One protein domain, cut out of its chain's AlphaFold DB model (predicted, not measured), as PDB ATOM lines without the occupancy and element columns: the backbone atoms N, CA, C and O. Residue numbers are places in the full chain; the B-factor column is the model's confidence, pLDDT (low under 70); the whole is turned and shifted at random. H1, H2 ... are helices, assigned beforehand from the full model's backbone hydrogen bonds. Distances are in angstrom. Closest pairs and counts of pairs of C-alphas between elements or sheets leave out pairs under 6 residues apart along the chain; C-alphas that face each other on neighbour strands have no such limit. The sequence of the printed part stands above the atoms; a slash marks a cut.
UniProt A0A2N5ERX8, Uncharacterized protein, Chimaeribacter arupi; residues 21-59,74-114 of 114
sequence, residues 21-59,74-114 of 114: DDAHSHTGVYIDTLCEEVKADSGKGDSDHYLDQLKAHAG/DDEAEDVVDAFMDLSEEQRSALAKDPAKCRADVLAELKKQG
ATOM      1  N   ASP A  21      -0.004  34.614  74.543       67.62
ATOM      2  CA  ASP A  21      -1.385  34.548  75.037       67.62
ATOM      3  C   ASP A  21      -1.922  33.099  75.012       67.62
ATOM      4  O   ASP A  21      -2.659  32.696  75.919       67.62
ATOM      5  N   ASP A  22      -1.465  32.287  74.051       75.69
ATOM      6  CA  ASP A  22      -1.731  30.850  73.974       75.69
ATOM      7  C   ASP A  22      -0.800  30.066  74.911       75.69
ATOM      8  O   ASP A  22       0.411  29.990  74.702       75.69
ATOM      9  N   ALA A  23      -1.377  29.432  75.934       72.12
ATOM     10  CA  ALA A  23      -0.634  28.628  76.908       72.12
ATOM     11  C   ALA A  23       0.005  27.364  76.299       72.12
ATOM     12  O   ALA A  23       0.874  26.756  76.917       72.12
ATOM     13  N   HIS A  24      -0.416  26.955  75.098       78.12
ATOM     14  CA  HIS A  24       0.159  25.811  74.389       78.12
ATOM     15  C   HIS A  24       1.281  26.186  73.412       78.12
ATOM     16  O   HIS A  24       1.911  25.291  72.845       78.12
ATOM     17  N   SER A  25       1.556  27.479  73.229       85.31
ATOM     18  CA  SER A  25       2.703  27.951  72.460       85.31
ATOM     19  C   SER A  25       4.017  27.700  73.208       85.31
ATOM     20  O   SER A  25       4.029  27.513  74.425       85.31
ATOM     21  N   HIS A  26       5.142  27.748  72.490       88.00
ATOM     22  CA  HIS A  26       6.477  27.671  73.092       88.00
ATOM     23  C   HIS A  26       6.656  28.746  74.169       88.00
ATOM     24  O   HIS A  26       6.957  28.430  75.318       88.00
ATOM     25  N   THR A  27       6.347  29.997  73.823       90.38
ATOM     26  CA  THR A  27       6.387  31.138  74.743       90.38
ATOM     27  C   THR A  27       5.495  30.933  75.973       90.38
ATOM     28  O   THR A  27       5.922  31.190  77.096       90.38
ATOM     29  N   GLY A  28       4.269  30.428  75.795       90.06
ATOM     30  CA  GLY A  28       3.347  30.134  76.896       90.06
ATOM     31  C   GLY A  28       3.897  29.078  77.859       90.06
ATOM     32  O   GLY A  28       3.890  29.291  79.071       90.06
ATOM     33  N   VAL A  29       4.455  27.988  77.321       91.62
ATOM     34  CA  VAL A  29       5.101  26.925  78.108       91.62
ATOM     35  C   VAL A  29       6.332  27.445  78.855       91.62
ATOM     36  O   VAL A  29       6.543  27.070  80.012       91.62
ATOM     37  N   TYR A  30       7.136  28.318  78.240       95.19
ATOM     38  CA  TYR A  30       8.284  28.937  78.908       95.19
ATOM     39  C   TYR A  30       7.856  29.835  80.064       95.19
ATOM     40  O   TYR A  30       8.428  29.723  81.145       95.19
ATOM     41  N   ILE A  31       6.817  30.655  79.889       95.31
ATOM     42  CA  ILE A  31       6.290  31.506  80.966       95.31
ATOM     43  C   ILE A  31       5.769  30.655  82.126       95.31
ATOM     44  O   ILE A  31       6.077  30.938  83.284       95.31
ATOM     45  N   ASP A  32       5.014  29.595  81.834       94.44
ATOM     46  CA  ASP A  32       4.479  28.717  82.875       94.44
ATOM     47  C   ASP A  32       5.615  28.010  83.636       94.44
ATOM     48  O   ASP A  32       5.628  28.013  84.869       94.44
ATOM     49  N   THR A  33       6.618  27.492  82.918       95.12
ATOM     50  CA  THR A  33       7.799  26.842  83.519       95.12
ATOM     51  C   THR A  33       8.616  27.822  84.364       95.12
ATOM     52  O   THR A  33       9.007  27.498  85.486       95.12
ATOM     53  N   LEU A  34       8.842  29.039  83.863       96.94
ATOM     54  CA  LEU A  34       9.522  30.105  84.594       96.94
ATOM     55  C   LEU A  34       8.788  30.419  85.901       96.94
ATOM     56  O   LEU A  34       9.405  30.476  86.960       96.94
ATOM     57  N   CYS A  35       7.466  30.580  85.858       96.62
ATOM     58  CA  CYS A  35       6.676  30.906  87.043       96.62
ATOM     59  C   CYS A  35       6.619  29.762  88.072       96.62
ATOM     60  O   CYS A  35       6.500  30.023  89.274       96.62
ATOM     61  N   GLU A  36       6.733  28.501  87.640       95.81
ATOM     62  CA  GLU A  36       6.945  27.369  88.550       95.81
ATOM     63  C   GLU A  36       8.305  27.451  89.254       95.81
ATOM     64  O   GLU A  36       8.372  27.243  90.470       95.81
ATOM     65  N   GLU A  37       9.365  27.805  88.526       96.31
ATOM     66  CA  GLU A  37      10.710  27.951  89.092       96.31
ATOM     67  C   GLU A  37      10.801  29.149  90.045       96.31
ATOM     68  O   GLU A  37      11.281  29.003  91.166       96.31
ATOM     69  N   VAL A  38      10.237  30.298  89.667       96.31
ATOM     70  CA  VAL A  38      10.137  31.499  90.518       96.31
ATOM     71  C   VAL A  38       9.431  31.186  91.839       96.31
ATOM     72  O   VAL A  38       9.795  31.681  92.907       96.31
ATOM     73  N   LYS A  39       8.405  30.333  91.803       95.75
ATOM     74  CA  LYS A  39       7.746  29.846  93.019       95.75
ATOM     75  C   LYS A  39       8.664  28.939  93.847       95.75
ATOM     76  O   LYS A  39       8.589  28.981  95.077       95.75
ATOM     77  N   ALA A  40       9.487  28.113  93.207       94.62
ATOM     78  CA  ALA A  40      10.397  27.188  93.877       94.62
ATOM     79  C   ALA A  40      11.577  27.908  94.552       94.62
ATOM     80  O   ALA A  40      11.923  27.576  95.690       94.62
ATOM     81  N   ASP A  41      12.156  28.914  93.897       94.06
ATOM     82  CA  ASP A  41      13.348  29.634  94.360       94.06
ATOM     83  C   ASP A  41      13.047  30.986  95.042       94.06
ATOM     84  O   ASP A  41      13.941  31.646  95.577       94.06
ATOM     85  N   SER A  42      11.768  31.369  95.097       92.31
ATOM     86  CA  SER A  42      11.278  32.651  95.616       92.31
ATOM     87  C   SER A  42      11.653  33.891  94.789       92.31
ATOM     88  O   SER A  42      11.770  34.979  95.357       92.31
ATOM     89  N   GLY A  43      11.825  33.744  93.474       88.56
ATOM     90  CA  GLY A  43      12.155  34.829  92.545       88.56
ATOM     91  C   GLY A  43      13.588  35.335  92.695       88.56
ATOM     92  O   GLY A  43      13.841  36.520  92.482       88.56
ATOM     93  N   LYS A  44      14.492  34.468  93.168       90.50
ATOM     94  CA  LYS A  44      15.884  34.808  93.512       90.50
ATOM     95  C   LYS A  44      16.908  34.346  92.476       90.50
ATOM     96  O   LYS A  44      18.074  34.707  92.625       90.50
ATOM     97  N   GLY A  45      16.503  33.541  91.498       92.56
ATOM     98  CA  GLY A  45      17.353  33.113  90.397       92.56
ATOM     99  C   GLY A  45      17.831  34.285  89.542       92.56
ATOM    100  O   GLY A  45      17.221  35.359  89.514       92.56
ATOM    101  N   ASP A  46      18.951  34.077  88.860       95.50
ATOM    102  CA  ASP A  46      19.449  34.951  87.800       95.50
ATOM    103  C   ASP A  46      19.023  34.426  86.414       95.50
ATOM    104  O   ASP A  46      18.302  33.431  86.309       95.50
ATOM    105  N   SER A  47      19.376  35.151  85.343       95.56
ATOM    106  CA  SER A  47      18.880  34.838  83.995       95.56
ATOM    107  C   SER A  47      19.367  33.470  83.550       95.56
ATOM    108  O   SER A  47      18.585  32.681  83.025       95.56
ATOM    109  N   ASP A  48      20.638  33.177  83.828       96.75
ATOM    110  CA  ASP A  48      21.274  31.908  83.497       96.75
ATOM    111  C   ASP A  48      20.568  30.749  84.213       96.75
ATOM    112  O   ASP A  48      20.214  29.759  83.572       96.75
ATOM    113  N   HIS A  49      20.273  30.895  85.513       96.25
ATOM    114  CA  HIS A  49      19.513  29.904  86.281       96.25
ATOM    115  C   HIS A  49      18.158  29.608  85.640       96.25
ATOM    116  O   HIS A  49      17.817  28.446  85.418       96.25
ATOM    117  N   TYR A  50      17.379  30.639  85.309       97.12
ATOM    118  CA  TYR A  50      16.058  30.423  84.724       97.12
ATOM    119  C   TYR A  50      16.135  29.833  83.311       97.12
ATOM    120  O   TYR A  50      15.383  28.904  83.013       97.12
ATOM    121  N   LEU A  51      17.063  30.287  82.467       96.88
ATOM    122  CA  LEU A  51      17.273  29.722  81.129       96.88
ATOM    123  C   LEU A  51      17.678  28.247  81.182       96.88
ATOM    124  O   LEU A  51      17.132  27.429  80.433       96.88
ATOM    125  N   ASP A  52      18.577  27.882  82.093       95.94
ATOM    126  CA  ASP A  52      18.976  26.493  82.306       95.94
ATOM    127  C   ASP A  52      17.785  25.631  82.744       95.94
ATOM    128  O   ASP A  52      17.615  24.508  82.253       95.94
ATOM    129  N   GLN A  53      16.906  26.160  83.600       95.69
ATOM    130  CA  GLN A  53      15.694  25.462  84.033       95.69
ATOM    131  C   GLN A  53      14.682  25.287  82.891       95.69
ATOM    132  O   GLN A  53      14.114  24.197  82.750       95.69
ATOM    133  N   LEU A  54      14.506  26.289  82.022       95.56
ATOM    134  CA  LEU A  54      13.676  26.169  80.816       95.56
ATOM    135  C   LEU A  54      14.218  25.087  79.864       95.56
ATOM    136  O   LEU A  54      13.461  24.223  79.408       95.56
ATOM    137  N   LYS A  55      15.535  25.068  79.619       93.00
ATOM    138  CA  LYS A  55      16.209  24.050  78.786       93.00
ATOM    139  C   LYS A  55      16.076  22.653  79.383       93.00
ATOM    140  O   LYS A  55      15.734  21.693  78.684       93.00
ATOM    141  N   ALA A  56      16.305  22.532  80.688       91.81
ATOM    142  CA  ALA A  56      16.160  21.277  81.409       91.81
ATOM    143  C   ALA A  56      14.717  20.758  81.345       91.81
ATOM    144  O   ALA A  56      14.518  19.553  81.170       91.81
ATOM    145  N   HIS A  57      13.718  21.639  81.454       91.00
ATOM    146  CA  HIS A  57      12.309  21.272  81.337       91.00
ATOM    147  C   HIS A  57      11.956  20.790  79.926       91.00
ATOM    148  O   HIS A  57      11.374  19.715  79.790       91.00
ATOM    149  N   ALA A  58      12.370  21.510  78.879       87.56
ATOM    150  CA  ALA A  58      12.106  21.126  77.490       87.56
ATOM    151  C   ALA A  58      12.695  19.747  77.123       87.56
ATOM    152  O   ALA A  58      12.126  19.009  76.318       87.56
ATOM    153  N   GLY A  59      13.814  19.364  77.747       82.00
ATOM    154  CA  GLY A  59      14.425  18.044  77.580       82.00
ATOM    155  C   GLY A  59      13.768  16.912  78.385       82.00
ATOM    156  O   GLY A  59      14.057  15.738  78.128       82.00
ATOM    157  N   ASP A  74      15.611  29.115  71.681       91.69
ATOM    158  CA  ASP A  74      16.499  29.901  72.554       91.69
ATOM    159  C   ASP A  74      16.072  31.374  72.628       91.69
ATOM    160  O   ASP A  74      15.819  31.854  73.727       91.69
ATOM    161  N   ASP A  75      15.865  32.035  71.483       91.50
ATOM    162  CA  ASP A  75      15.461  33.450  71.426       91.50
ATOM    163  C   ASP A  75      14.151  33.719  72.202       91.50
ATOM    164  O   ASP A  75      14.052  34.663  72.976       91.50
ATOM    165  N   GLU A  76      13.140  32.852  72.051       91.56
ATOM    166  CA  GLU A  76      11.851  33.018  72.745       91.56
ATOM    167  C   GLU A  76      11.964  32.773  74.258       91.56
ATOM    168  O   GLU A  76      11.219  33.362  75.043       91.56
ATOM    169  N   ALA A  77      12.854  31.871  74.677       94.50
ATOM    170  CA  ALA A  77      13.112  31.614  76.087       94.50
ATOM    171  C   ALA A  77      13.911  32.757  76.730       94.50
ATOM    172  O   ALA A  77      13.617  33.128  77.867       94.50
ATOM    173  N   GLU A  78      14.879  33.318  76.001       95.50
ATOM    174  CA  GLU A  78      15.637  34.514  76.384       95.50
ATOM    175  C   GLU A  78      14.704  35.709  76.577       95.50
ATOM    176  O   GLU A  78      14.683  36.265  77.673       95.50
ATOM    177  N   ASP A  79      13.827  36.005  75.614       94.31
ATOM    178  CA  ASP A  79      12.852  37.098  75.729       94.31
ATOM    179  C   ASP A  79      11.939  36.939  76.967       94.31
ATOM    180  O   ASP A  79      11.649  37.900  77.685       94.31
ATOM    181  N   VAL A  80      11.485  35.714  77.263       95.06
ATOM    182  CA  VAL A  80      10.647  35.428  78.444       95.06
ATOM    183  C   VAL A  80      11.402  35.658  79.754       95.06
ATOM    184  O   VAL A  80      10.830  36.207  80.704       95.06
ATOM    185  N   VAL A  81      12.666  35.240  79.829       96.94
ATOM    186  CA  VAL A  81      13.500  35.441  81.023       96.94
ATOM    187  C   VAL A  81      13.856  36.915  81.185       96.94
ATOM    188  O   VAL A  81      13.723  37.442  82.291       96.94
ATOM    189  N   ASP A  82      14.215  37.605  80.108       96.25
ATOM    190  CA  ASP A  82      14.523  39.034  80.127       96.25
ATOM    191  C   ASP A  82      13.304  39.859  80.559       96.25
ATOM    192  O   ASP A  82      13.420  40.713  81.439       96.25
ATOM    193  N   ALA A  83      12.105  39.532  80.063       95.62
ATOM    194  CA  ALA A  83      10.853  40.141  80.517       95.62
ATOM    195  C   ALA A  83      10.618  39.986  82.027       95.62
ATOM    196  O   ALA A  83      10.105  40.895  82.680       95.62
ATOM    197  N   PHE A  84      11.007  38.854  82.614       96.50
ATOM    198  CA  PHE A  84      10.966  38.685  84.064       96.50
ATOM    199  C   PHE A  84      12.066  39.473  84.781       96.50
ATOM    200  O   PHE A  84      11.821  40.002  85.866       96.50
ATOM    201  N   MET A  85      13.261  39.579  84.201       96.19
ATOM    202  CA  MET A  85      14.381  40.308  84.802       96.19
ATOM    203  C   MET A  85      14.250  41.821  84.757       96.19
ATOM    204  O   MET A  85      14.809  42.495  85.625       96.19
ATOM    205  N   ASP A  86      13.465  42.341  83.823       95.62
ATOM    206  CA  ASP A  86      13.090  43.752  83.772       95.62
ATOM    207  C   ASP A  86      12.176  44.165  84.945       95.62
ATOM    208  O   ASP A  86      12.047  45.354  85.257       95.62
ATOM    209  N   LEU A  87      11.561  43.203  85.646       94.19
ATOM    210  CA  LEU A  87      10.800  43.457  86.869       94.19
ATOM    211  C   LEU A  87      11.730  43.787  88.048       94.19
ATOM    212  O   LEU A  87      12.811  43.217  88.211       94.19
ATOM    213  N   SER A  88      11.269  44.648  88.960       92.94
ATOM    214  CA  SER A  88      12.030  44.949  90.178       92.94
ATOM    215  C   SER A  88      12.206  43.709  91.065       92.94
ATOM    216  O   SER A  88      11.403  42.774  91.044       92.94
ATOM    217  N   GLU A  89      13.235  43.696  91.917       90.12
ATOM    218  CA  GLU A  89      13.442  42.608  92.881       90.12
ATOM    219  C   GLU A  89      12.231  42.403  93.807       90.12
ATOM    220  O   GLU A  89      11.857  41.259  94.092       90.12
ATOM    221  N   GLU A  90      11.567  43.485  94.231       90.62
ATOM    222  CA  GLU A  90      10.350  43.379  95.040       90.62
ATOM    223  C   GLU A  90       9.192  42.754  94.258       90.62
ATOM    224  O   GLU A  90       8.451  41.941  94.819       90.62
ATOM    225  N   GLN A  91       9.038  43.107  92.976       93.19
ATOM    226  CA  GLN A  91       8.024  42.513  92.105       93.19
ATOM    227  C   GLN A  91       8.288  41.017  91.939       93.19
ATOM    228  O   GLN A  91       7.422  40.219  92.294       93.19
ATOM    229  N   ARG A  92       9.499  40.629  91.519       93.50
ATOM    230  CA  ARG A  92       9.911  39.223  91.335       93.50
ATOM    231  C   ARG A  92       9.699  38.387  92.599       93.50
ATOM    232  O   ARG A  92       9.093  37.318  92.546       93.50
ATOM    233  N   SER A  93      10.076  38.919  93.762       91.12
ATOM    234  CA  SER A  93       9.858  38.252  95.056       91.12
ATOM    235  C   SER A  93       8.373  38.071  95.401       91.12
ATOM    236  O   SER A  93       7.990  37.104  96.067       91.12
ATOM    237  N   ALA A  94       7.510  39.006  94.992       93.44
ATOM    238  CA  ALA A  94       6.068  38.900  95.201       93.44
ATOM    239  C   ALA A  94       5.429  37.841  94.287       93.44
ATOM    240  O   ALA A  94       4.493  37.161  94.717       93.44
ATOM    241  N   LEU A  95       5.958  37.666  93.071       94.25
ATOM    242  CA  LEU A  95       5.460  36.704  92.082       94.25
ATOM    243  C   LEU A  95       5.565  35.249  92.546       94.25
ATOM    244  O   LEU A  95       4.686  34.448  92.242       94.25
ATOM    245  N   ALA A  96       6.554  34.920  93.378       92.00
ATOM    246  CA  ALA A  96       6.708  33.581  93.952       92.00
ATOM    247  C   ALA A  96       5.471  33.077  94.723       92.00
ATOM    248  O   ALA A  96       5.266  31.873  94.885       92.00
ATOM    249  N   LYS A  97       4.635  33.996  95.223       93.88
ATOM    250  CA  LYS A  97       3.419  33.675  95.986       93.88
ATOM    251  C   LYS A  97       2.165  33.623  95.119       93.88
ATOM    252  O   LYS A  97       1.134  33.153  95.597       93.88
ATOM    253  N   ASP A  98       2.244  34.102  93.882       93.62
ATOM    254  CA  ASP A  98       1.106  34.247  92.981       93.62
ATOM    255  C   ASP A  98       1.513  33.921  91.531       93.62
ATOM    256  O   ASP A  98       1.858  34.816  90.753       93.62
ATOM    257  N   PRO A  99       1.458  32.633  91.142       89.12
ATOM    258  CA  PRO A  99       1.811  32.197  89.790       89.12
ATOM    259  C   PRO A  99       0.938  32.818  88.693       89.12
ATOM    260  O   PRO A  99       1.410  33.048  87.582       89.12
ATOM    261  N   ALA A 100      -0.328  33.128  88.991       91.62
ATOM    262  CA  ALA A 100      -1.217  33.767  88.023       91.62
ATOM    263  C   ALA A 100      -0.781  35.212  87.760       91.62
ATOM    264  O   ALA A 100      -0.747  35.655  86.608       91.62
ATOM    265  N   LYS A 101      -0.392  35.930  88.819       94.38
ATOM    266  CA  LYS A 101       0.216  37.252  88.688       94.38
ATOM    267  C   LYS A 101       1.572  37.192  87.988       94.38
ATOM    268  O   LYS A 101       1.845  38.069  87.178       94.38
ATOM    269  N   CYS A 102       2.377  36.159  88.244       95.75
ATOM    270  CA  CYS A 102       3.653  35.958  87.555       95.75
ATOM    271  C   CYS A 102       3.462  35.918  86.040       95.75
ATOM    272  O   CYS A 102       4.027  36.744  85.326       95.75
ATOM    273  N   ARG A 103       2.564  35.046  85.564       94.75
ATOM    274  CA  ARG A 103       2.237  34.948  84.138       94.75
ATOM    275  C   ARG A 103       1.762  36.284  83.574       94.75
ATOM    276  O   ARG A 103       2.205  36.692  82.507       94.75
ATOM    277  N   ALA A 104       0.860  36.969  84.277       93.81
ATOM    278  CA  ALA A 104       0.313  38.243  83.818       93.81
ATOM    279  C   ALA A 104       1.379  39.347  83.704       93.81
ATOM    280  O   ALA A 104       1.373  40.086  82.720       93.81
ATOM    281  N   ASP A 105       2.281  39.449  84.681       94.88
ATOM    282  CA  ASP A 105       3.329  40.471  84.711       94.88
ATOM    283  C   ASP A 105       4.406  40.192  83.652       94.88
ATOM    284  O   ASP A 105       4.747  41.095  82.894       94.88
ATOM    285  N   VAL A 106       4.862  38.941  83.517       94.44
ATOM    286  CA  VAL A 106       5.829  38.551  82.473       94.44
ATOM    287  C   VAL A 106       5.247  38.791  81.079       94.44
ATOM    288  O   VAL A 106       5.901  39.390  80.231       94.44
ATOM    289  N   LEU A 107       3.980  38.427  80.844       92.56
ATOM    290  CA  LEU A 107       3.295  38.736  79.583       92.56
ATOM    291  C   LEU A 107       3.204  40.238  79.312       92.56
ATOM    292  O   LEU A 107       3.250  40.658  78.155       92.56
ATOM    293  N   ALA A 108       3.005  41.044  80.355       92.25
ATOM    294  CA  ALA A 108       2.921  42.488  80.219       92.25
ATOM    295  C   ALA A 108       4.277  43.105  79.860       92.25
ATOM    296  O   ALA A 108       4.297  44.007  79.026       92.25
ATOM    297  N   GLU A 109       5.383  42.629  80.440       92.25
ATOM    298  CA  GLU A 109       6.733  43.083  80.074       92.25
ATOM    299  C   GLU A 109       7.131  42.612  78.673       92.25
ATOM    300  O   GLU A 109       7.543  43.430  77.853       92.25
ATOM    301  N   LEU A 110       6.870  41.349  78.328       90.06
ATOM    302  CA  LEU A 110       7.152  40.804  76.996       90.06
ATOM    303  C   LEU A 110       6.440  41.601  75.886       90.06
ATOM    304  O   LEU A 110       7.004  41.887  74.833       90.06
ATOM    305  N   LYS A 111       5.200  42.043  76.141       87.56
ATOM    306  CA  LYS A 111       4.429  42.907  75.225       87.56
ATOM    307  C   LYS A 111       4.996  44.327  75.080       87.56
ATOM    308  O   LYS A 111       4.577  45.017  74.158       87.56
ATOM    309  N   LYS A 112       5.870  44.793  75.978       85.12
ATOM    310  CA  LYS A 112       6.558  46.095  75.862       85.12
ATOM    311  C   LYS A 112       7.879  45.998  75.106       85.12
ATOM    312  O   LYS A 112       8.351  47.018  74.611       85.12
ATOM    313  N   GLN A 113       8.485  44.813  75.083       72.19
ATOM    314  CA  GLN A 113       9.727  44.552  74.357       72.19
ATOM    315  C   GLN A 113       9.494  44.437  72.837       72.19
ATOM    316  O   GLN A 113      10.431  44.618  72.060       72.19
ATOM    317  N   GLY A 114       8.244  44.202  72.412       59.09
ATOM    318  CA  GLY A 114       7.790  44.190  71.012       59.09
ATOM    319  C   GLY A 114       7.052  45.447  70.563       59.09
ATOM    320  O   GLY A 114       7.071  45.717  69.338       59.09
TER     321      GLY A 114
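This is residues 21 to 59 and 74 to 114 of the 114 residues of an uncharacterized protein of Chimaeribacter arupi (UniProt A0A2N5ERX8). Five helices make a rounded cluster in which H1 is the core, with H2, H3 and H5 gathered round it at steep crossing angles and H3 between H2 and H5. The short H4 packs near the last part of H1, with the tight links before and after it joining H3 to H5. The printed part has 80 residues, with five named helices in the order H1, H2, H3, H4, H5 and no named strand, and its class is all helix. It is compact, with a radius of gyration of the C-alphas of 11.0 A and spans of 27 by 26 by 19 A.

The printed part begins at Asp 21, and residues 21 to 25 lead to H1, residues 26 to 41, the longest helix at 22.4 A, which starts at C-alpha 26 (6.477, 27.671, 73.092). H2 is residues 47 to 58 and measures 16.6 A. After the cut, H3 is residues 74 to 85, 16.2 A long, and starts at C-alpha 74 (16.499, 29.901, 72.554). H4 is residues 89 to 95. H5 is residues 99 to 113, 21.3 A long, and ends at C-alpha 113 (9.727, 44.552, 74.357).

H1 is the hub, touching the four other helices. With residues 30 to 37 alone it touches H2, at a steep tilt of 62 degrees, opposite ways; the closest C-alphas, of Tyr 30 and Leu 54, are 6.4 A apart. H3 touches H1 with residues 76 to 81 alone, at a steep tilt of 44 degrees, the same way; the closest C-alphas are those of Thr 27 and Glu 76, 6.1 A. H5 touches H1 at a steep tilt of 52 degrees, opposite ways, with the C-alphas of Cys 35 and Pro 99 closest at 5.7 A. H1 touches H4 with residues 35 to 39 alone, about perpendicular at 77 degrees, and the closest C-alphas, of Val 38 and Leu 95, are 7.2 A apart. H3 also touches H2, at a steep tilt of 47 degrees, opposite ways, with the C-alphas of Ser 47 and Val 81 closest at 6.2 A. With residues 79 to 84 alone H3 touches H5, only just about perpendicular at 71 degrees; the closest C-alphas, of Ala 83 and Glu 109, are 5.1 A apart. H2 is apart from H4 and from H5. In H1, H2, H3 and H4 every O i to N i+4 pair is within hydrogen-bond range, and in H5 10 of 11 are.

The two C-alphas farthest apart are those of Gly 59 and Glu 90, 31.0 A. Residues 60 to 73 are not printed, and C-alphas 59 and 74 across the cut are 13.0 A apart; the link from H2 to H3 runs across it. The links from H1 to H2, H3 to H4 and H4 to H5 are tight. The mean pLDDT of the printed part is 91.5, and residues 21 and 114, the latter the chain's last, are under 70.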